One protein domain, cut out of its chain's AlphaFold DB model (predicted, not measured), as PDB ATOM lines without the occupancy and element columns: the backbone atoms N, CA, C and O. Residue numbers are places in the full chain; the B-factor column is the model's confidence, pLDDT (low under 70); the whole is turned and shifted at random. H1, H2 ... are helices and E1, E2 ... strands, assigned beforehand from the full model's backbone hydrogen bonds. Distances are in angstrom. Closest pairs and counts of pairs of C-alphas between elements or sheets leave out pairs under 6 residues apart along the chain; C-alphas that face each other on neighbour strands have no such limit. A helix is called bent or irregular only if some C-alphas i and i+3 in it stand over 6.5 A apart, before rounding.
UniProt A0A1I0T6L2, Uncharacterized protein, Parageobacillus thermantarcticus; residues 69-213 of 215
ATOM      1  N   TYR A  69     -25.056  12.756  45.228       57.28
ATOM      2  CA  TYR A  69     -25.303  11.333  44.991       57.28
ATOM      3  C   TYR A  69     -25.450  10.967  43.504       57.28
ATOM      4  O   TYR A  69     -24.902   9.961  43.066       57.28
ATOM      5  N   ASN A  70     -26.128  11.798  42.703       62.72
ATOM      6  CA  ASN A  70     -26.283  11.528  41.266       62.72
ATOM      7  C   ASN A  70     -24.998  11.849  40.495       62.72
ATOM      8  O   ASN A  70     -24.684  11.181  39.517       62.72
ATOM      9  N   GLN A  71     -24.254  12.856  40.966       69.25
ATOM     10  CA  GLN A  71     -22.996  13.320  40.375       69.25
ATOM     11  C   GLN A  71     -21.774  12.488  40.812       69.25
ATOM     12  O   GLN A  71     -20.699  12.580  40.230       69.25
ATOM     13  N   LEU A  72     -21.938  11.662  41.841       73.50
ATOM     14  CA  LEU A  72     -20.928  10.764  42.388       73.50
ATOM     15  C   LEU A  72     -21.400   9.307  42.343       73.50
ATOM     16  O   LEU A  72     -20.868   8.462  43.061       73.50
ATOM     17  N   GLY A  73     -22.362   8.986  41.468       72.56
ATOM     18  CA  GLY A  73     -22.838   7.615  41.257       72.56
ATOM     19  C   GLY A  73     -21.709   6.635  40.914       72.56
ATOM     20  O   GLY A  73     -21.786   5.461  41.259       72.56
ATOM     21  N   VAL A  74     -20.605   7.142  40.354       81.69
ATOM     22  CA  VAL A  74     -19.370   6.386  40.108       81.69
ATOM     23  C   VAL A  74     -18.790   5.725  41.362       81.69
ATOM     24  O   VAL A  74     -18.217   4.641  41.293       81.69
ATOM     25  N   ILE A  75     -18.958   6.355  42.527       86.38
ATOM     26  CA  ILE A  75     -18.466   5.832  43.801       86.38
ATOM     27  C   ILE A  75     -19.280   4.594  44.191       86.38
ATOM     28  O   ILE A  75     -18.726   3.623  44.694       86.38
ATOM     29  N   LEU A  76     -20.581   4.572  43.895       80.62
ATOM     30  CA  LEU A  76     -21.423   3.406  44.164       80.62
ATOM     31  C   LEU A  76     -21.016   2.222  43.288       80.62
ATOM     32  O   LEU A  76     -20.858   1.119  43.804       80.62
ATOM     33  N   SER A  77     -20.792   2.455  41.991       81.75
ATOM     34  CA  SER A  77     -20.282   1.433  41.069       81.75
ATOM     35  C   SER A  77     -18.917   0.909  41.517       81.75
ATOM     36  O   SER A  77     -18.722  -0.299  41.610       81.75
ATOM     37  N   LEU A  78     -18.011   1.807  41.918       89.25
ATOM     38  CA  LEU A  78     -16.697   1.441  42.450       89.25
ATOM     39  C   LEU A  78     -16.804   0.495  43.659       89.25
ATOM     40  O   LEU A  78     -16.044  -0.465  43.767       89.25
ATOM     41  N   ARG A  79     -17.757   0.742  44.566       87.75
ATOM     42  CA  ARG A  79     -17.947  -0.060  45.787       87.75
ATOM     43  C   ARG A  79     -18.696  -1.370  45.587       87.75
ATOM     44  O   ARG A  79     -18.628  -2.235  46.457       87.75
ATOM     45  N   GLN A  80     -19.328  -1.573  44.434       86.81
ATOM     46  CA  GLN A  80     -19.794  -2.905  44.044       86.81
ATOM     47  C   GLN A  80     -18.616  -3.835  43.725       86.81
ATOM     48  O   GLN A  80     -18.679  -5.025  44.038       86.81
ATOM     49  N   GLU A  81     -17.535  -3.286  43.164       90.44
ATOM     50  CA  GLU A  81     -16.334  -4.039  42.790       90.44
ATOM     51  C   GLU A  81     -15.315  -4.133  43.937       90.44
ATOM     52  O   GLU A  81     -14.767  -5.206  44.197       90.44
ATOM     53  N   ILE A  82     -15.094  -3.041  44.676       92.44
ATOM     54  CA  ILE A  82     -14.075  -2.958  45.732       92.44
ATOM     55  C   ILE A  82     -14.724  -2.927  47.118       92.44
ATOM     56  O   ILE A  82     -15.156  -1.878  47.607       92.44
ATOM     57  N   LYS A  83     -14.695  -4.079  47.797       91.00
ATOM     58  CA  LYS A  83     -15.300  -4.301  49.128       91.00
ATOM     59  C   LYS A  83     -14.342  -4.122  50.314       91.00
ATOM     60  O   LYS A  83     -14.626  -4.572  51.424       91.00
ATOM     61  N   LYS A  84     -13.192  -3.483  50.094       92.50
ATOM     62  CA  LYS A  84     -12.243  -3.077  51.145       92.50
ATOM     63  C   LYS A  84     -12.276  -1.564  51.316       92.50
ATOM     64  O   LYS A  84     -12.491  -0.846  50.347       92.50
ATOM     65  N   LEU A  85     -12.072  -1.080  52.539       90.75
ATOM     66  CA  LEU A  85     -12.211   0.344  52.845       90.75
ATOM     67  C   LEU A  85     -11.184   1.200  52.087       90.75
ATOM     68  O   LEU A  85     -11.560   2.107  51.345       90.75
ATOM     69  N   GLU A  86      -9.903   0.873  52.239       93.88
ATOM     70  CA  GLU A  86      -8.803   1.623  51.635       93.88
ATOM     71  C   GLU A  86      -8.459   1.112  50.233       93.88
ATOM     72  O   GLU A  86      -8.426  -0.097  49.985       93.88
ATOM     73  N   LEU A  87      -8.189   2.057  49.331       94.50
ATOM     74  CA  LEU A  87      -7.766   1.782  47.962       94.50
ATOM     75  C   LEU A  87      -6.250   1.553  47.935       94.50
ATOM     76  O   LEU A  87      -5.484   2.351  48.477       94.50
ATOM     77  N   SER A  88      -5.817   0.477  47.291       94.75
ATOM     78  CA  SER A  88      -4.415   0.198  46.982       94.75
ATOM     79  C   SER A  88      -4.158   0.356  45.485       94.75
ATOM     80  O   SER A  88      -5.080   0.453  44.681       94.75
ATOM     81  N   TYR A  89      -2.884   0.364  45.088       93.44
ATOM     82  CA  TYR A  89      -2.507   0.521  43.680       93.44
ATOM     83  C   TYR A  89      -3.153  -0.522  42.747       93.44
ATOM     84  O   TYR A  89      -3.501  -0.208  41.613       93.44
ATOM     85  N   GLU A  90      -3.366  -1.745  43.235       95.44
ATOM     86  CA  GLU A  90      -4.036  -2.819  42.486       95.44
ATOM     87  C   GLU A  90      -5.462  -2.443  42.054       95.44
ATOM     88  O   GLU A  90      -5.950  -2.934  41.040       95.44
ATOM     89  N   ASP A  91      -6.100  -1.518  42.772       96.50
ATOM     90  CA  ASP A  91      -7.456  -1.062  42.488       96.50
ATOM     91  C   ASP A  91      -7.514   0.062  41.449       96.50
ATOM     92  O   ASP A  91      -8.596   0.404  40.973       96.50
ATOM     93  N   TYR A  92      -6.383   0.686  41.098       96.62
ATOM     94  CA  TYR A  92      -6.390   1.923  40.306       96.62
ATOM     95  C   TYR A  92      -6.965   1.710  38.905       96.62
ATOM     96  O   TYR A  92      -7.608   2.607  38.366       96.62
ATOM     97  N   SER A  93      -6.802   0.513  38.336       95.25
ATOM     98  CA  SER A  93      -7.441   0.141  37.067       95.25
ATOM     99  C   SER A  93      -8.968   0.134  37.184       95.25
ATOM    100  O   SER A  93      -9.653   0.657  36.308       95.25
ATOM    101  N   THR A  94      -9.503  -0.395  38.286       95.31
ATOM    102  CA  THR A  94     -10.943  -0.389  38.579       95.31
ATOM    103  C   THR A  94     -11.447   1.025  38.864       95.31
ATOM    104  O   THR A  94     -12.504   1.412  38.372       95.31
ATOM    105  N   VAL A  95     -10.672   1.843  39.584       95.44
ATOM    106  CA  VAL A  95     -10.986   3.267  39.788       95.44
ATOM    107  C   VAL A  95     -11.060   4.002  38.451       95.44
ATOM    108  O   VAL A  95     -12.041   4.700  38.199       95.44
ATOM    109  N   LEU A  96     -10.065   3.822  37.580       94.88
ATOM    110  CA  LEU A  96     -10.028   4.430  36.251       94.88
ATOM    111  C   LEU A  96     -11.216   3.981  35.398       94.88
ATOM    112  O   LEU A  96     -11.862   4.817  34.775       94.88
ATOM    113  N   PHE A  97     -11.528   2.685  35.393       91.62
ATOM    114  CA  PHE A  97     -12.678   2.150  34.671       91.62
ATOM    115  C   PHE A  97     -14.002   2.715  35.195       91.62
ATOM    116  O   PHE A  97     -14.862   3.104  34.405       91.62
ATOM    117  N   SER A  98     -14.156   2.812  36.516       90.38
ATOM    118  CA  SER A  98     -15.342   3.402  37.129       90.38
ATOM    119  C   SER A  98     -15.464   4.877  36.739       90.38
ATOM    120  O   SER A  98     -16.483   5.274  36.184       90.38
ATOM    121  N   LEU A  99     -14.400   5.678  36.901       90.62
ATOM    122  CA  LEU A  99     -14.354   7.073  36.440       90.62
ATOM    123  C   LEU A  99     -14.716   7.196  34.961       90.62
ATOM    124  O   LEU A  99     -15.553   8.020  34.604       90.62
ATOM    125  N   PHE A 100     -14.122   6.371  34.107       89.31
ATOM    126  CA  PHE A 100     -14.392   6.385  32.679       89.31
ATOM    127  C   PHE A 100     -15.863   6.086  32.389       89.31
ATOM    128  O   PHE A 100     -16.530   6.931  31.803       89.31
ATOM    129  N   SER A 101     -16.374   4.936  32.840       83.94
ATOM    130  CA  SER A 101     -17.744   4.466  32.585       83.94
ATOM    131  C   SER A 101     -18.814   5.368  33.207       83.94
ATOM    132  O   SER A 101     -19.833   5.642  32.571       83.94
ATOM    133  N   GLY A 102     -18.560   5.887  34.409       77.75
ATOM    134  CA  GLY A 102     -19.425   6.838  35.097       77.75
ATOM    135  C   GLY A 102     -19.615   8.126  34.303       77.75
ATOM    136  O   GLY A 102     -20.718   8.657  34.277       77.75
ATOM    137  N   ASN A 103     -18.589   8.580  33.578       73.38
ATOM    138  CA  ASN A 103     -18.657   9.790  32.759       73.38
ATOM    139  C   ASN A 103     -19.282   9.583  31.357       73.38
ATOM    140  O   ASN A 103     -19.337  10.524  30.573       73.38
ATOM    141  N   GLN A 104     -19.773   8.381  31.015       66.56
ATOM    142  CA  GLN A 104     -20.337   8.090  29.677       66.56
ATOM    143  C   GLN A 104     -21.854   8.322  29.561       66.56
ATOM    144  O   GLN A 104     -22.428   8.204  28.477       66.56
ATOM    145  N   GLY A 105     -22.534   8.640  30.667       58.03
ATOM    146  CA  GLY A 105     -23.948   9.024  30.666       58.03
ATOM    147  C   GLY A 105     -24.137  10.540  30.546       58.03
ATOM    148  O   GLY A 105     -23.293  11.306  30.995       58.03
ATOM    149  N   ARG A 106     -25.301  10.995  30.051       48.31
ATOM    150  CA  ARG A 106     -25.690  12.426  29.910       48.31
ATOM    151  C   ARG A 106     -25.620  13.291  31.195       48.31
ATOM    152  O   ARG A 106     -25.985  14.458  31.140       48.31
ATOM    153  N   ASN A 107     -25.209  12.744  32.340       46.84
ATOM    154  CA  ASN A 107     -25.360  13.363  33.662       46.84
ATOM    155  C   ASN A 107     -24.047  13.611  34.424       46.84
ATOM    156  O   ASN A 107     -24.083  14.256  35.471       46.84
ATOM    157  N   LEU A 108     -22.917  13.088  33.952       57.16
ATOM    158  CA  LEU A 108     -21.652  13.071  34.686       57.16
ATOM    159  C   LEU A 108     -20.558  13.580  33.749       57.16
ATOM    160  O   LEU A 108     -19.845  12.797  33.142       57.16
ATOM    161  N   GLY A 109     -20.522  14.891  33.519       69.81
ATOM    162  CA  GLY A 109     -19.404  15.531  32.839       69.81
ATOM    163  C   GLY A 109     -18.334  15.926  33.853       69.81
ATOM    164  O   GLY A 109     -18.175  15.317  34.914       69.81
ATOM    165  N   LYS A 110     -17.638  17.032  33.577       78.25
ATOM    166  CA  LYS A 110     -16.625  17.622  34.471       78.25
ATOM    167  C   LYS A 110     -17.115  17.908  35.901       78.25
ATOM    168  O   LYS A 110     -16.294  18.102  36.797       78.25
ATOM    169  N   GLU A 111     -18.430  17.942  36.131       81.25
ATOM    170  CA  GLU A 111     -19.046  18.251  37.423       81.25
ATOM    171  C   GLU A 111     -18.553  17.337  38.544       81.25
ATOM    172  O   GLU A 111     -18.437  17.786  39.685       81.25
ATOM    173  N   ILE A 112     -18.234  16.073  38.241       85.94
ATOM    174  CA  ILE A 112     -17.668  15.169  39.244       85.94
ATOM    175  C   ILE A 112     -16.348  15.712  39.798       85.94
ATOM    176  O   ILE A 112     -16.164  15.783  41.013       85.94
ATOM    177  N   PHE A 113     -15.451  16.156  38.922       90.50
ATOM    178  CA  PHE A 113     -14.148  16.679  39.314       90.50
ATOM    179  C   PHE A 113     -14.289  17.998  40.071       90.50
ATOM    180  O   PHE A 113     -13.584  18.220  41.053       90.50
ATOM    181  N   ASP A 114     -15.258  18.837  39.699       88.31
ATOM    182  CA  ASP A 114     -15.572  20.058  40.447       88.31
ATOM    183  C   ASP A 114     -16.028  19.753  41.884       88.31
ATOM    184  O   ASP A 114     -15.646  20.461  42.820       88.31
ATOM    185  N   ILE A 115     -16.804  18.683  42.094       86.62
ATOM    186  CA  ILE A 115     -17.199  18.238  43.439       86.62
ATOM    187  C   ILE A 115     -16.000  17.707  44.218       86.62
ATOM    188  O   ILE A 115     -15.856  18.062  45.384       86.62
ATOM    189  N   LEU A 116     -15.135  16.899  43.600       92.31
ATOM    190  CA  LEU A 116     -13.948  16.351  44.269       92.31
ATOM    191  C   LEU A 116     -12.986  17.456  44.726       92.31
ATOM    192  O   LEU A 116     -12.478  17.413  45.852       92.31
ATOM    193  N   LYS A 117     -12.784  18.480  43.888       92.62
ATOM    194  CA  LYS A 117     -11.961  19.656  44.212       92.62
ATOM    195  C   LYS A 117     -12.557  20.486  45.347       92.62
ATOM    196  O   LYS A 117     -11.834  20.908  46.242       92.62
ATOM    197  N   ARG A 118     -13.883  20.651  45.364       90.19
ATOM    198  CA  ARG A 118     -14.622  21.442  46.369       90.19
ATOM    199  C   ARG A 118     -15.241  20.596  47.485       90.19
ATOM    200  O   ARG A 118     -16.189  21.034  48.137       90.19
ATOM    201  N   ARG A 119     -14.745  19.376  47.710       91.62
ATOM    202  CA  ARG A 119     -15.346  18.419  48.659       91.62
ATOM    203  C   ARG A 119     -15.430  18.967  50.086       91.62
ATOM    204  O   ARG A 119     -16.416  18.712  50.764       91.62
ATOM    205  N   GLU A 120     -14.448  19.770  50.502       93.50
ATOM    206  CA  GLU A 120     -14.404  20.390  51.833       93.50
ATOM    207  C   GLU A 120     -15.577  21.358  52.047       93.50
ATOM    208  O   GLU A 120     -16.236  21.325  53.081       93.50
ATOM    209  N   GLU A 121     -15.923  22.154  51.029       89.12
ATOM    210  CA  GLU A 121     -17.066  23.080  51.076       89.12
ATOM    211  C   GLU A 121     -18.411  22.350  51.179       89.12
ATOM    212  O   GLU A 121     -19.416  22.928  51.590       89.12
ATOM    213  N   LYS A 122     -18.448  21.081  50.760       81.94
ATOM    214  CA  LYS A 122     -19.649  20.240  50.732       81.94
ATOM    215  C   LYS A 122     -19.635  19.152  51.806       81.94
ATOM    216  O   LYS A 122     -20.498  18.277  51.765       81.94
ATOM    217  N   LYS A 123     -18.691  19.200  52.751       85.56
ATOM    218  CA  LYS A 123     -18.432  18.126  53.715       85.56
ATOM    219  C   LYS A 123     -19.691  17.643  54.431       85.56
ATOM    220  O   LYS A 123     -20.007  16.466  54.327       85.56
ATOM    221  N   GLU A 124     -20.457  18.546  55.043       80.81
ATOM    222  CA  GLU A 124     -21.678  18.193  55.790       80.81
ATOM    223  C   GLU A 124     -22.686  17.404  54.936       80.81
ATOM    224  O   GLU A 124     -23.255  16.403  55.371       80.81
ATOM    225  N   VAL A 125     -22.887  17.830  53.684       78.44
ATOM    226  CA  VAL A 125     -23.813  17.170  52.752       78.44
ATOM    227  C   VAL A 125     -23.262  15.824  52.292       78.44
ATOM    228  O   VAL A 125     -24.025  14.882  52.104       78.44
ATOM    229  N   LEU A 126     -21.953  15.718  52.081       81.88
ATOM    230  CA  LEU A 126     -21.307  14.485  51.638       81.88
ATOM    231  C   LEU A 126     -21.238  13.437  52.767       81.88
ATOM    232  O   LEU A 126     -21.460  12.255  52.515       81.88
ATOM    233  N   GLU A 127     -21.003  13.850  54.012       85.81
ATOM    234  CA  GLU A 127     -20.983  12.959  55.182       85.81
ATOM    235  C   GLU A 127     -22.353  12.338  55.478       85.81
ATOM    236  O   GLU A 127     -22.423  11.215  55.979       85.81
ATOM    237  N   PHE A 128     -23.441  13.023  55.110       80.69
ATOM    238  CA  PHE A 128     -24.806  12.513  55.255       80.69
ATOM    239  C   PHE A 128     -25.051  11.208  54.474       80.69
ATOM    240  O   PHE A 128     -25.824  10.353  54.907       80.69
ATOM    241  N   TYR A 129     -24.406  11.034  53.317       79.50
ATOM    242  CA  TYR A 129     -24.620   9.866  52.464       79.50
ATOM    243  C   TYR A 129     -23.732   8.701  52.895       79.50
ATOM    244  O   TYR A 129     -22.578   8.607  52.480       79.50
ATOM    245  N   SER A 130     -24.289   7.787  53.691       83.38
ATOM    246  CA  SER A 130     -23.616   6.537  54.052       83.38
ATOM    247  C   SER A 130     -23.532   5.572  52.865       83.38
ATOM    248  O   SER A 130     -24.478   5.430  52.088       83.38
ATOM    249  N   ILE A 131     -22.388   4.899  52.735       83.81
ATOM    250  CA  ILE A 131     -22.104   3.921  51.683       83.81
ATOM    251  C   ILE A 131     -21.668   2.612  52.350       83.81
ATOM    252  O   ILE A 131     -20.651   2.598  53.050       83.81
ATOM    253  N   PRO A 132     -22.403   1.504  52.152       84.19
ATOM    254  CA  PRO A 132     -21.973   0.201  52.637       84.19
ATOM    255  C   PRO A 132     -20.790  -0.306  51.802       84.19
ATOM    256  O   PRO A 132     -20.854  -0.324  50.574       84.19
ATOM    257  N   ILE A 133     -19.714  -0.723  52.469       86.75
ATOM    258  CA  ILE A 133     -18.521  -1.323  51.842       86.75
ATOM    259  C   ILE A 133     -18.552  -2.847  51.996       86.75
ATOM    260  O   ILE A 133     -18.237  -3.589  51.066       86.75
ATOM    261  N   SER A 134     -18.964  -3.317  53.171       85.88
ATOM    262  CA  SER A 134     -19.198  -4.725  53.489       85.88
ATOM    263  C   SER A 134     -20.344  -4.842  54.499       85.88
ATOM    264  O   SER A 134     -20.944  -3.839  54.877       85.88
ATOM    265  N   GLU A 135     -20.651  -6.059  54.951       85.62
ATOM    266  CA  GLU A 135     -21.695  -6.306  55.957       85.62
ATOM    267  C   GLU A 135     -21.471  -5.521  57.263       85.62
ATOM    268  O   GLU A 135     -22.425  -5.053  57.876       85.62
ATOM    269  N   PHE A 136     -20.210  -5.323  57.655       86.81
ATOM    270  CA  PHE A 136     -19.846  -4.704  58.933       86.81
ATOM    271  C   PHE A 136     -19.170  -3.340  58.788       86.81
ATOM    272  O   PHE A 136     -18.913  -2.671  59.786       86.81
ATOM    273  N   VAL A 137     -18.846  -2.927  57.560       90.19
ATOM    274  CA  VAL A 137     -18.103  -1.693  57.297       90.19
ATOM    275  C   VAL A 137     -18.932  -0.783  56.413       90.19
ATOM    276  O   VAL A 137     -19.293  -1.129  55.288       90.19
ATOM    277  N   SER A 138     -19.176   0.422  56.915       88.50
ATOM    278  CA  SER A 138     -19.735   1.525  56.148       88.50
ATOM    279  C   SER A 138     -18.762   2.697  56.134       88.50
ATOM    280  O   SER A 138     -17.893   2.838  56.994       88.50
ATOM    281  N   THR A 139     -18.901   3.531  55.118       93.12
ATOM    282  CA  THR A 139     -18.228   4.820  55.009       93.12
ATOM    283  C   THR A 139     -19.261   5.877  54.626       93.12
ATOM    284  O   THR A 139     -20.468   5.630  54.716       93.12
ATOM    285  N   ASN A 140     -18.814   7.055  54.211       88.38
ATOM    286  CA  ASN A 140     -19.680   8.078  53.651       88.38
ATOM    287  C   ASN A 140     -19.080   8.660  52.367       88.38
ATOM    288  O   ASN A 140     -17.912   8.441  52.040       88.38
ATOM    289  N   LEU A 141     -19.892   9.413  51.634       88.31
ATOM    290  CA  LEU A 141     -19.507   9.970  50.345       88.31
ATOM    291  C   LEU A 141     -18.345  10.972  50.447       88.31
ATOM    292  O   LEU A 141     -17.572  11.086  49.499       88.31
ATOM    293  N   TYR A 142     -18.180  11.665  51.580       91.69
ATOM    294  CA  TYR A 142     -17.047  12.570  51.807       91.69
ATOM    295  C   TYR A 142     -15.723  11.803  51.884       91.69
ATOM    296  O   TYR A 142     -14.779  12.120  51.160       91.69
ATOM    297  N   GLU A 143     -15.669  10.756  52.704       95.69
ATOM    298  CA  GLU A 143     -14.487   9.900  52.840       95.69
ATOM    299  C   GLU A 143     -14.129   9.228  51.508       95.69
ATOM    300  O   GLU A 143     -12.959   9.148  51.132       95.69
ATOM    301  N   GLU A 144     -15.133   8.833  50.728       94.12
ATOM    302  CA  GLU A 144     -14.922   8.321  49.375       94.12
ATOM    303  C   GLU A 144     -14.380   9.371  48.404       94.12
ATOM    304  O   GLU A 144     -13.463   9.077  47.635       94.12
ATOM    305  N   CYS A 145     -14.867  10.613  48.470       94.19
ATOM    306  CA  CYS A 145     -14.287  11.717  47.705       94.19
ATOM    307  C   CYS A 145     -12.821  11.945  48.087       94.19
ATOM    308  O   CYS A 145     -11.990  12.182  47.209       94.19
ATOM    309  N   CYS A 146     -12.480  11.845  49.375       96.50
ATOM    310  CA  CYS A 146     -11.101  11.939  49.850       96.50
ATOM    311  C   CYS A 146     -10.231  10.808  49.286       96.50
ATOM    312  O   CYS A 146      -9.150  11.082  48.764       96.50
ATOM    313  N   ARG A 147     -10.701   9.554  49.325       96.38
ATOM    314  CA  ARG A 147      -9.980   8.403  48.751       96.38
ATOM    315  C   ARG A 147      -9.779   8.551  47.247       96.38
ATOM    316  O   ARG A 147      -8.657   8.410  46.772       96.38
ATOM    317  N   LEU A 148     -10.828   8.904  46.510       95.31
ATOM    318  CA  LEU A 148     -10.752   9.108  45.065       95.31
ATOM    319  C   LEU A 148      -9.817  10.269  44.705       95.31
ATOM    320  O   LEU A 148      -9.008  10.148  43.790       95.31
ATOM    321  N   THR A 149      -9.860  11.361  45.472       95.88
ATOM    322  CA  THR A 149      -8.925  12.481  45.300       95.88
ATOM    323  C   THR A 149      -7.483  12.030  45.522       95.88
ATOM    324  O   THR A 149      -6.625  12.373  44.718       95.88
ATOM    325  N   ARG A 150      -7.195  11.220  46.551       96.75
ATOM    326  CA  ARG A 150      -5.840  10.676  46.767       96.75
ATOM    327  C   ARG A 150      -5.350   9.867  45.568       96.75
ATOM    328  O   ARG A 150      -4.205  10.039  45.177       96.75
ATOM    329  N   VAL A 151      -6.216   9.052  44.961       97.19
ATOM    330  CA  VAL A 151      -5.877   8.295  43.743       97.19
ATOM    331  C   VAL A 151      -5.596   9.230  42.561       97.19
ATOM    332  O   VAL A 151      -4.641   9.009  41.826       97.19
ATOM    333  N   ILE A 152      -6.375  10.303  42.392       96.50
ATOM    334  CA  ILE A 152      -6.144  11.304  41.332       96.50
ATOM    335  C   ILE A 152      -4.827  12.065  41.537       96.50
ATOM    336  O   ILE A 152      -4.160  12.420  40.567       96.50
ATOM    337  N   TYR A 153      -4.427  12.292  42.785       97.06
ATOM    338  CA  TYR A 153      -3.159  12.934  43.135       97.06
ATOM    339  C   TYR A 153      -1.979  11.946  43.207       97.06
ATOM    340  O   TYR A 153      -0.890  12.323  43.633       97.06
ATOM    341  N   ASP A 154      -2.162  10.700  42.769       97.31
ATOM    342  CA  ASP A 154      -1.094   9.710  42.643       97.31
ATOM    343  C   ASP A 154      -0.669   9.570  41.171       97.31
ATOM    344  O   ASP A 154      -1.486   9.336  40.277       97.31
ATOM    345  N   GLU A 155       0.636   9.689  40.914       97.06
ATOM    346  CA  GLU A 155       1.244   9.576  39.582       97.06
ATOM    347  C   GLU A 155       0.840   8.288  38.858       97.06
ATOM    348  O   GLU A 155       0.681   8.282  37.634       97.06
ATOM    349  N   LYS A 156       0.629   7.207  39.610       97.50
ATOM    350  CA  LYS A 156       0.301   5.893  39.060       97.50
ATOM    351  C   LYS A 156      -1.029   5.873  38.311       97.50
ATOM    352  O   LYS A 156      -1.158   5.129  37.342       97.50
ATOM    353  N   LEU A 157      -2.014   6.688  38.707       98.00
ATOM    354  CA  LEU A 157      -3.265   6.796  37.947       98.00
ATOM    355  C   LEU A 157      -2.995   7.374  36.552       98.00
ATOM    356  O   LEU A 157      -3.470   6.849  35.546       98.00
ATOM    357  N   TRP A 158      -2.194   8.435  36.482       97.94
ATOM    358  CA  TRP A 158      -1.859   9.100  35.225       97.94
ATOM    359  C   TRP A 158      -1.019   8.209  34.306       97.94
ATOM    360  O   TRP A 158      -1.185   8.244  33.088       97.94
ATOM    361  N   GLU A 159      -0.164   7.356  34.870       97.44
ATOM    362  CA  GLU A 159       0.553   6.323  34.116       97.44
ATOM    363  C   GLU A 159      -0.387   5.306  33.467       97.44
ATOM    364  O   GLU A 159      -0.179   4.941  32.307       97.44
ATOM    365  N   LEU A 160      -1.451   4.894  34.165       97.50
ATOM    366  CA  LEU A 160      -2.485   4.032  33.588       97.50
ATOM    367  C   LEU A 160      -3.222   4.728  32.441       97.50
ATOM    368  O   LEU A 160      -3.438   4.102  31.405       97.50
ATOM    369  N   ILE A 161      -3.546   6.019  32.584       97.38
ATOM    370  CA  ILE A 161      -4.185   6.803  31.514       97.38
ATOM    371  C   ILE A 161      -3.280   6.877  30.280       97.38
ATOM    372  O   ILE A 161      -3.739   6.593  29.177       97.38
ATOM    373  N   ILE A 162      -1.990   7.195  30.452       97.06
ATOM    374  CA  ILE A 162      -1.015   7.242  29.346       97.06
ATOM    375  C   ILE A 162      -0.920   5.880  28.656       97.06
ATOM    376  O   ILE A 162      -0.977   5.800  27.427       97.06
ATOM    377  N   LYS A 163      -0.795   4.801  29.438       95.62
ATOM    378  CA  LYS A 163      -0.717   3.436  28.908       95.62
ATOM    379  C   LYS A 163      -1.965   3.094  28.096       95.62
ATOM    380  O   LYS A 163      -1.832   2.619  26.970       95.62
ATOM    381  N   GLN A 164      -3.152   3.364  28.632       94.38
ATOM    382  CA  GLN A 164      -4.406   3.095  27.936       94.38
ATOM    383  C   GLN A 164      -4.522   3.927  26.654       94.38
ATOM    384  O   GLN A 164      -4.818   3.372  25.597       94.38
ATOM    385  N   LEU A 165      -4.195   5.221  26.712       94.31
ATOM    386  CA  LEU A 165      -4.244   6.120  25.558       94.31
ATOM    387  C   LEU A 165      -3.289   5.681  24.437       94.31
ATOM    388  O   LEU A 165      -3.674   5.686  23.274       94.31
ATOM    389  N   SER A 166      -2.084   5.213  24.781       91.12
ATOM    390  CA  SER A 166      -1.103   4.712  23.801       91.12
ATOM    391  C   SER A 166      -1.564   3.478  23.016       91.12
ATOM    392  O   SER A 166      -1.034   3.200  21.942       91.12
ATOM    393  N   SER A 167      -2.547   2.736  23.541       89.81
ATOM    394  CA  SER A 167      -3.119   1.553  22.887       89.81
ATOM    395  C   SER A 167      -4.281   1.874  21.941       89.81
ATOM    396  O   SER A 167      -4.702   1.016  21.162       89.81
ATOM    397  N   ILE A 168      -4.801   3.104  21.987       90.62
ATOM    398  CA  ILE A 168      -5.944   3.539  21.186       90.62
ATOM    399  C   ILE A 168      -5.465   3.984  19.805       90.62
ATOM    400  O   ILE A 168      -4.524   4.757  19.661       90.62
ATOM    401  N   THR A 169      -6.137   3.482  18.771       84.81
ATOM    402  CA  THR A 169      -5.796   3.743  17.361       84.81
ATOM    403  C   THR A 169      -6.873   4.516  16.611       84.81
ATOM    404  O   THR A 169      -6.639   4.966  15.491       84.81
ATOM    405  N   LYS A 170      -8.059   4.661  17.206       84.81
ATOM    406  CA  LYS A 170      -9.207   5.351  16.623       84.81
ATOM    407  C   LYS A 170      -9.879   6.190  17.692       84.81
ATOM    408  O   LYS A 170     -10.052   5.718  18.811       84.81
ATOM    409  N   HIS A 171     -10.262   7.392  17.298       87.06
ATOM    410  CA  HIS A 171     -11.073   8.306  18.079       87.06
ATOM    411  C   HIS A 171     -12.401   8.494  17.343       87.06
ATOM    412  O   HIS A 171     -12.410   8.698  16.124       87.06
ATOM    413  N   GLU A 172     -13.509   8.344  18.059       82.94
ATOM    414  CA  GLU A 172     -14.858   8.536  17.542       82.94
ATOM    415  C   GLU A 172     -15.527   9.661  18.345       82.94
ATOM    416  O   GLU A 172     -16.286   9.371  19.272       82.94
ATOM    417  N   PRO A 173     -15.248  10.935  17.999       76.56
ATOM    418  CA  PRO A 173     -15.702  12.076  18.785       76.56
ATOM    419  C   PRO A 173     -17.215  12.068  18.970       76.56
ATOM    420  O   PRO A 173     -17.969  11.666  18.075       76.56
ATOM    421  N   ASP A 174     -17.644  12.525  20.145       71.00
ATOM    422  CA  ASP A 174     -19.049  12.651  20.549       71.00
ATOM    423  C   ASP A 174     -19.818  11.319  20.628       71.00
ATOM    424  O   ASP A 174     -21.049  11.308  20.786       71.00
ATOM    425  N   LYS A 175     -19.127  10.172  20.550       75.38
ATOM    426  CA  LYS A 175     -19.737   8.870  20.822       75.38
ATOM    427  C   LYS A 175     -19.577   8.478  22.292       75.38
ATOM    428  O   LYS A 175     -18.534   8.713  22.896       75.38
ATOM    429  N   PRO A 176     -20.589   7.816  22.883       72.06
ATOM    430  CA  PRO A 176     -20.440   7.223  24.203       72.06
ATOM    431  C   PRO A 176     -19.271   6.233  24.230       72.06
ATOM    432  O   PRO A 176     -19.078   5.474  23.281       72.06
ATOM    433  N   TYR A 177     -18.576   6.175  25.362       77.19
ATOM    434  CA  TYR A 177     -17.431   5.301  25.621       77.19
ATOM    435  C   TYR A 177     -16.178   5.630  24.795       77.19
ATOM    436  O   TYR A 177     -15.381   4.733  24.514       77.19
ATOM    437  N   ASP A 178     -15.954   6.905  24.470       87.19
ATOM    438  CA  ASP A 178     -14.676   7.361  23.920       87.19
ATOM    439  C   ASP A 178     -13.689   7.720  25.052       87.19
ATOM    440  O   ASP A 178     -13.896   8.626  25.868       87.19
ATOM    441  N   PHE A 179     -12.601   6.950  25.148       91.62
ATOM    442  CA  PHE A 179     -11.576   7.157  26.173       91.62
ATOM    443  C   PHE A 179     -10.666   8.360  25.875       91.62
ATOM    444  O   PHE A 179     -10.096   8.918  26.811       91.62
ATOM    445  N   VAL A 180     -10.528   8.772  24.610       92.81
ATOM    446  CA  VAL A 180      -9.794   9.987  24.214       92.81
ATOM    447  C   VAL A 180     -10.514  11.210  24.781       92.81
ATOM    448  O   VAL A 180      -9.877  12.001  25.478       92.81
ATOM    449  N   ASP A 181     -11.840  11.285  24.616       90.38
ATOM    450  CA  ASP A 181     -12.679  12.356  25.183       90.38
ATOM    451  C   ASP A 181     -12.591  12.393  26.715       90.38
ATOM    452  O   ASP A 181     -12.402  13.445  27.336       90.38
ATOM    453  N   PHE A 182     -12.666  11.222  27.354       91.56
ATOM    454  CA  PHE A 182     -12.507  11.121  28.804       91.56
ATOM    455  C   PHE A 182     -11.119  11.583  29.276       91.56
ATOM    456  O   PHE A 182     -11.019  12.338  30.249       91.56
ATOM    457  N   ALA A 183     -10.052  11.145  28.601       94.44
ATOM    458  CA  ALA A 183      -8.679  11.509  28.935       94.44
ATOM    459  C   ALA A 183      -8.442  13.017  28.770       94.44
ATOM    460  O   ALA A 183      -7.795  13.636  29.619       94.44
ATOM    461  N   GLU A 184      -9.002  13.631  27.727       93.06
ATOM    462  CA  GLU A 184      -8.979  15.080  27.551       93.06
ATOM    463  C   GLU A 184      -9.707  15.802  28.691       93.06
ATOM    464  O   GLU A 184      -9.157  16.730  29.296       93.06
ATOM    465  N   MET A 185     -10.915  15.354  29.033       91.88
ATOM    466  CA  MET A 185     -11.731  15.961  30.082       91.88
ATOM    467  C   MET A 185     -11.036  15.942  31.448       91.88
ATOM    468  O   MET A 185     -10.973  16.980  32.121       91.88
ATOM    469  N   ILE A 186     -10.519  14.787  31.883       94.19
ATOM    470  CA  ILE A 186      -9.873  14.668  33.199       94.19
ATOM    471  C   ILE A 186      -8.583  15.489  33.259       94.19
ATOM    472  O   ILE A 186      -8.342  16.182  34.247       94.19
ATOM    473  N   VAL A 187      -7.787  15.502  32.183       95.75
ATOM    474  CA  VAL A 187      -6.571  16.324  32.107       95.75
ATOM    475  C   VAL A 187      -6.905  17.807  32.177       95.75
ATOM    476  O   VAL A 187      -6.286  18.533  32.953       95.75
ATOM    477  N   ASN A 188      -7.893  18.271  31.413       94.75
ATOM    478  CA  ASN A 188      -8.311  19.673  31.439       94.75
ATOM    479  C   ASN A 188      -8.899  20.085  32.797       94.75
ATOM    480  O   ASN A 188      -8.819  21.253  33.164       94.75
ATOM    481  N   SER A 189      -9.440  19.135  33.562       94.38
ATOM    482  CA  SER A 189     -10.014  19.395  34.886       94.38
ATOM    483  C   SER A 189      -8.974  19.554  36.004       94.38
ATOM    484  O   SER A 189      -9.300  20.176  37.020       94.38
ATOM    485  N   TYR A 190      -7.758  19.013  35.831       96.12
ATOM    486  CA  TYR A 190      -6.721  18.947  36.877       96.12
ATOM    487  C   TYR A 190      -5.365  19.559  36.519       96.12
ATOM    488  O   TYR A 190      -4.601  19.871  37.428       96.12
ATOM    489  N   ILE A 191      -5.030  19.761  35.240       96.44
ATOM    490  CA  ILE A 191      -3.693  20.249  34.853       96.44
ATOM    491  C   ILE A 191      -3.318  21.570  35.541       96.44
ATOM    492  O   ILE A 191      -2.150  21.774  35.876       96.44
ATOM    493  N   ASP A 192      -4.292  22.444  35.787       95.75
ATOM    494  CA  ASP A 192      -4.086  23.738  36.446       95.75
ATOM    495  C   ASP A 192      -4.118  23.660  37.980       95.75
ATOM    496  O   ASP A 192      -3.619  24.568  38.638       95.75
ATOM    497  N   GLU A 193      -4.607  22.555  38.547       95.50
ATOM    498  CA  GLU A 193      -4.568  22.282  39.993       95.50
ATOM    499  C   GLU A 193      -3.177  21.829  40.455       95.50
ATOM    500  O   GLU A 193      -2.850  21.893  41.639       95.50
ATOM    501  N   PHE A 194      -2.352  21.342  39.526       96.44
ATOM    502  CA  PHE A 194      -1.013  20.853  39.822       96.44
ATOM    503  C   PHE A 194       0.047  21.947  39.667       96.44
ATOM    504  O   PHE A 194       0.054  22.724  38.700       96.44
ATOM    505  N   GLU A 195       0.993  21.967  40.608       95.69
ATOM    506  CA  GLU A 195       2.131  22.886  40.600       95.69
ATOM    507  C   GLU A 195       2.959  22.737  39.321       95.69
ATOM    508  O   GLU A 195       3.092  21.637  38.774       95.69
ATOM    509  N   LYS A 196       3.524  23.857  38.849       91.31
ATOM    510  CA  LYS A 196       4.173  23.986  37.535       91.31
ATOM    511  C   LYS A 196       5.217  22.901  37.253       91.31
ATOM    512  O   LYS A 196       5.237  22.381  36.144       91.31
ATOM    513  N   ASP A 197       6.011  22.553  38.258       92.50
ATOM    514  CA  ASP A 197       7.145  21.633  38.136       92.50
ATOM    515  C   ASP A 197       6.873  20.284  38.835       92.50
ATOM    516  O   ASP A 197       7.789  19.539  39.176       92.50
ATOM    517  N   SER A 198       5.597  19.965  39.085       96.69
ATOM    518  CA  SER A 198       5.203  18.682  39.672       96.69
ATOM    519  C   SER A 198       5.156  17.571  38.624       96.69
ATOM    520  O   SER A 198       4.694  17.762  37.496       96.69
ATOM    521  N   ARG A 199       5.530  16.356  39.040       97.00
ATOM    522  CA  ARG A 199       5.426  15.150  38.204       97.00
ATOM    523  C   ARG A 199       4.003  14.905  37.699       97.00
ATOM    524  O   ARG A 199       3.823  14.478  36.565       97.00
ATOM    525  N   LEU A 200       2.981  15.221  38.497       97.44
ATOM    526  CA  LEU A 200       1.579  15.126  38.078       97.44
ATOM    527  C   LEU A 200       1.289  16.040  36.879       97.44
ATOM    528  O   LEU A 200       0.727  15.585  35.880       97.44
ATOM    529  N   LYS A 201       1.736  17.305  36.923       97.62
ATOM    530  CA  LYS A 201       1.566  18.235  35.798       97.62
ATOM    531  C   LYS A 201       2.341  17.775  34.564       97.62
ATOM    532  O   LYS A 201       1.803  17.847  33.459       97.62
ATOM    533  N   GLU A 202       3.553  17.242  34.732       97.62
ATOM    534  CA  GLU A 202       4.318  16.633  33.633       97.62
ATOM    535  C   GLU A 202       3.537  15.493  32.962       97.62
ATOM    536  O   GLU A 202       3.435  15.453  31.734       97.62
ATOM    537  N   LYS A 203       2.914  14.598  33.743       98.00
ATOM    538  CA  LYS A 203       2.074  13.512  33.208       98.00
ATOM    539  C   LYS A 203       0.849  14.055  32.465       98.00
ATOM    540  O   LYS A 203       0.557  13.579  31.370       98.00
ATOM    541  N   CYS A 204       0.178  15.086  32.981       97.62
ATOM    542  CA  CYS A 204      -0.913  15.757  32.263       97.62
ATOM    543  C   CYS A 204      -0.452  16.340  30.915       97.62
ATOM    544  O   CYS A 204      -1.149  16.199  29.911       97.62
ATOM    545  N   ILE A 205       0.731  16.963  30.865       96.88
ATOM    546  CA  ILE A 205       1.320  17.498  29.625       96.88
ATOM    547  C   ILE A 205       1.626  16.370  28.633       96.88
ATOM    548  O   ILE A 205       1.353  16.517  27.438       96.88
ATOM    549  N   LEU A 206       2.153  15.236  29.108       96.88
ATOM    550  CA  LEU A 206       2.378  14.054  28.273       96.88
ATOM    551  C   LEU A 206       1.069  13.540  27.674       96.88
ATOM    552  O   LEU A 206       1.019  13.304  26.469       96.88
ATOM    553  N   ILE A 207      -0.004  13.453  28.463       97.12
ATOM    554  CA  ILE A 207      -1.322  13.058  27.948       97.12
ATOM    555  C   ILE A 207      -1.813  14.067  26.907       97.12
ATOM    556  O   ILE A 207      -2.197  13.653  25.820       97.12
ATOM    557  N   LYS A 208      -1.714  15.385  27.150       96.19
ATOM    558  CA  LYS A 208      -2.063  16.397  26.129       96.19
ATOM    559  C   LYS A 208      -1.275  16.223  24.834       96.19
ATOM    560  O   LYS A 208      -1.814  16.459  23.758       96.19
ATOM    561  N   LYS A 209       0.001  15.841  24.911       95.00
ATOM    562  CA  LYS A 209       0.823  15.570  23.725       95.00
ATOM    563  C   LYS A 209       0.338  14.329  22.976       95.00
ATOM    564  O   LYS A 209       0.301  14.359  21.752       95.00
ATOM    565  N   GLU A 210      -0.025  13.271  23.693       94.25
ATOM    566  CA  GLU A 210      -0.581  12.047  23.111       94.25
ATOM    567  C   GLU A 210      -1.951  12.294  22.463       94.25
ATOM    568  O   GLU A 210      -2.192  11.813  21.359       94.25
ATOM    569  N   LEU A 211      -2.798  13.125  23.080       94.19
ATOM    570  CA  LEU A 211      -4.112  13.503  22.551       94.19
ATOM    571  C   LEU A 211      -4.037  14.215  21.188       94.19
ATOM    572  O   LEU A 211      -4.916  14.026  20.356       94.19
ATOM    573  N   LYS A 212      -2.952  14.950  20.896       91.62
ATOM    574  CA  LYS A 212      -2.727  15.590  19.577       91.62
ATOM    575  C   LYS A 212      -2.633  14.609  18.403       91.62
ATOM    576  O   LYS A 212      -2.537  15.045  17.267       91.62
ATOM    577  N   LYS A 213      -2.573  13.298  18.646       90.44
ATOM    578  CA  LYS A 213      -2.602  12.289  17.575       90.44
ATOM    579  C   LYS A 213      -4.013  12.068  17.021       90.44
ATOM    580  O   LYS A 213      -4.141  11.466  15.960       90.44
TER     581      LYS A 213
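AT A GLANCE: This is residues 69 to 213 of the 215 residues of an uncharacterized protein of Parageobacillus thermantarcticus (UniProt A0A1I0T6L2). A three-helix up-and-down bundle, H6, H7 and H8, makes one end of the domain, and H5 runs toward it from a small strand hairpin, E1 and E2, at the other end. H5 lies between the helical hairpin H1 and H2 on one side and the short helices H3 and H4 on the other. The printed part has 145 residues, with eight named helices and two named strands in the order H1 H2 H3 H4 E1 E2 H5 H6 H7 H8; the sheet, E1 - E2, is antiparallel and the class is mostly helix. The whole is compact, with a radius of gyration of the C-alphas of 15.2 A and spans of 47 by 33 by 27 A.

HOW THE PARTS SIT: H1, residues 73 to 81, and H2, residues 89 to 102, form a helical hairpin at a steep tilt of 43 degrees; their closest C-alphas, of Val 74 and Gly 102, are 5.0 A apart. E1, residues 130 to 132, and E2, residues 138 to 140, form an antiparallel hairpin, with N 131 and O 139 within hydrogen-bond range at 2.9 A. H5, residues 141 to 152, touches H4, residues 120 to 128, with residues 141 to 143 alone, closest at the C-alphas of Leu 126 and Tyr 142, 4.7 A. With residues 145 to 149 alone H5 touches H3, residues 111 to 117, about perpendicular at 85 degrees; the closest C-alphas, of Leu 116 and Cys 145, are 5.8 A apart. H6, residues 155 to 166, touches H2 with residues 156 to 161 alone, closest at the C-alphas of Tyr 92 and Leu 157, 6.3 A. H6, H7, residues 179 to 190, and H8, residues 199 to 211, form the bundle, up and down, each running against the one before. H6 and H8 touch at a shallow tilt of 11 degrees, closest at the C-alphas of Glu 155 and Leu 200, 5.8 A. H1 and H8 are apart. Every O i to N i+4 pair is within hydrogen-bond range in H3, H5, H6, H7 and H8, against 4 of 5 in H1, 8 of 10 in H2 and 3 of 5 in H4.

IN THESE COORDINATES: H1 begins at C-alpha 73, (-22.838, 7.615, 41.257). H2 is 20.0 A long and irregular, with C-alphas 90 and 93 7.1 A apart; H4 is irregular too, with C-alphas 121 and 124 8.2 A apart. H5 is 16.2 A long, H6 16.7 A, H7 16.6 A and H8 18.4 A. H8 ends at C-alpha 211, (-4.112, 13.503, 22.551).

THE WHOLE: The C-alphas farthest apart, of Phe 136 and Lys 213, are 47.9 A apart. The printed part has no cut, and the link H6 to H7, residues 167 to 178, is long. The mean pLDDT of the printed part is 88.5; residues 69 to 71 and 104 to 109 are under 70.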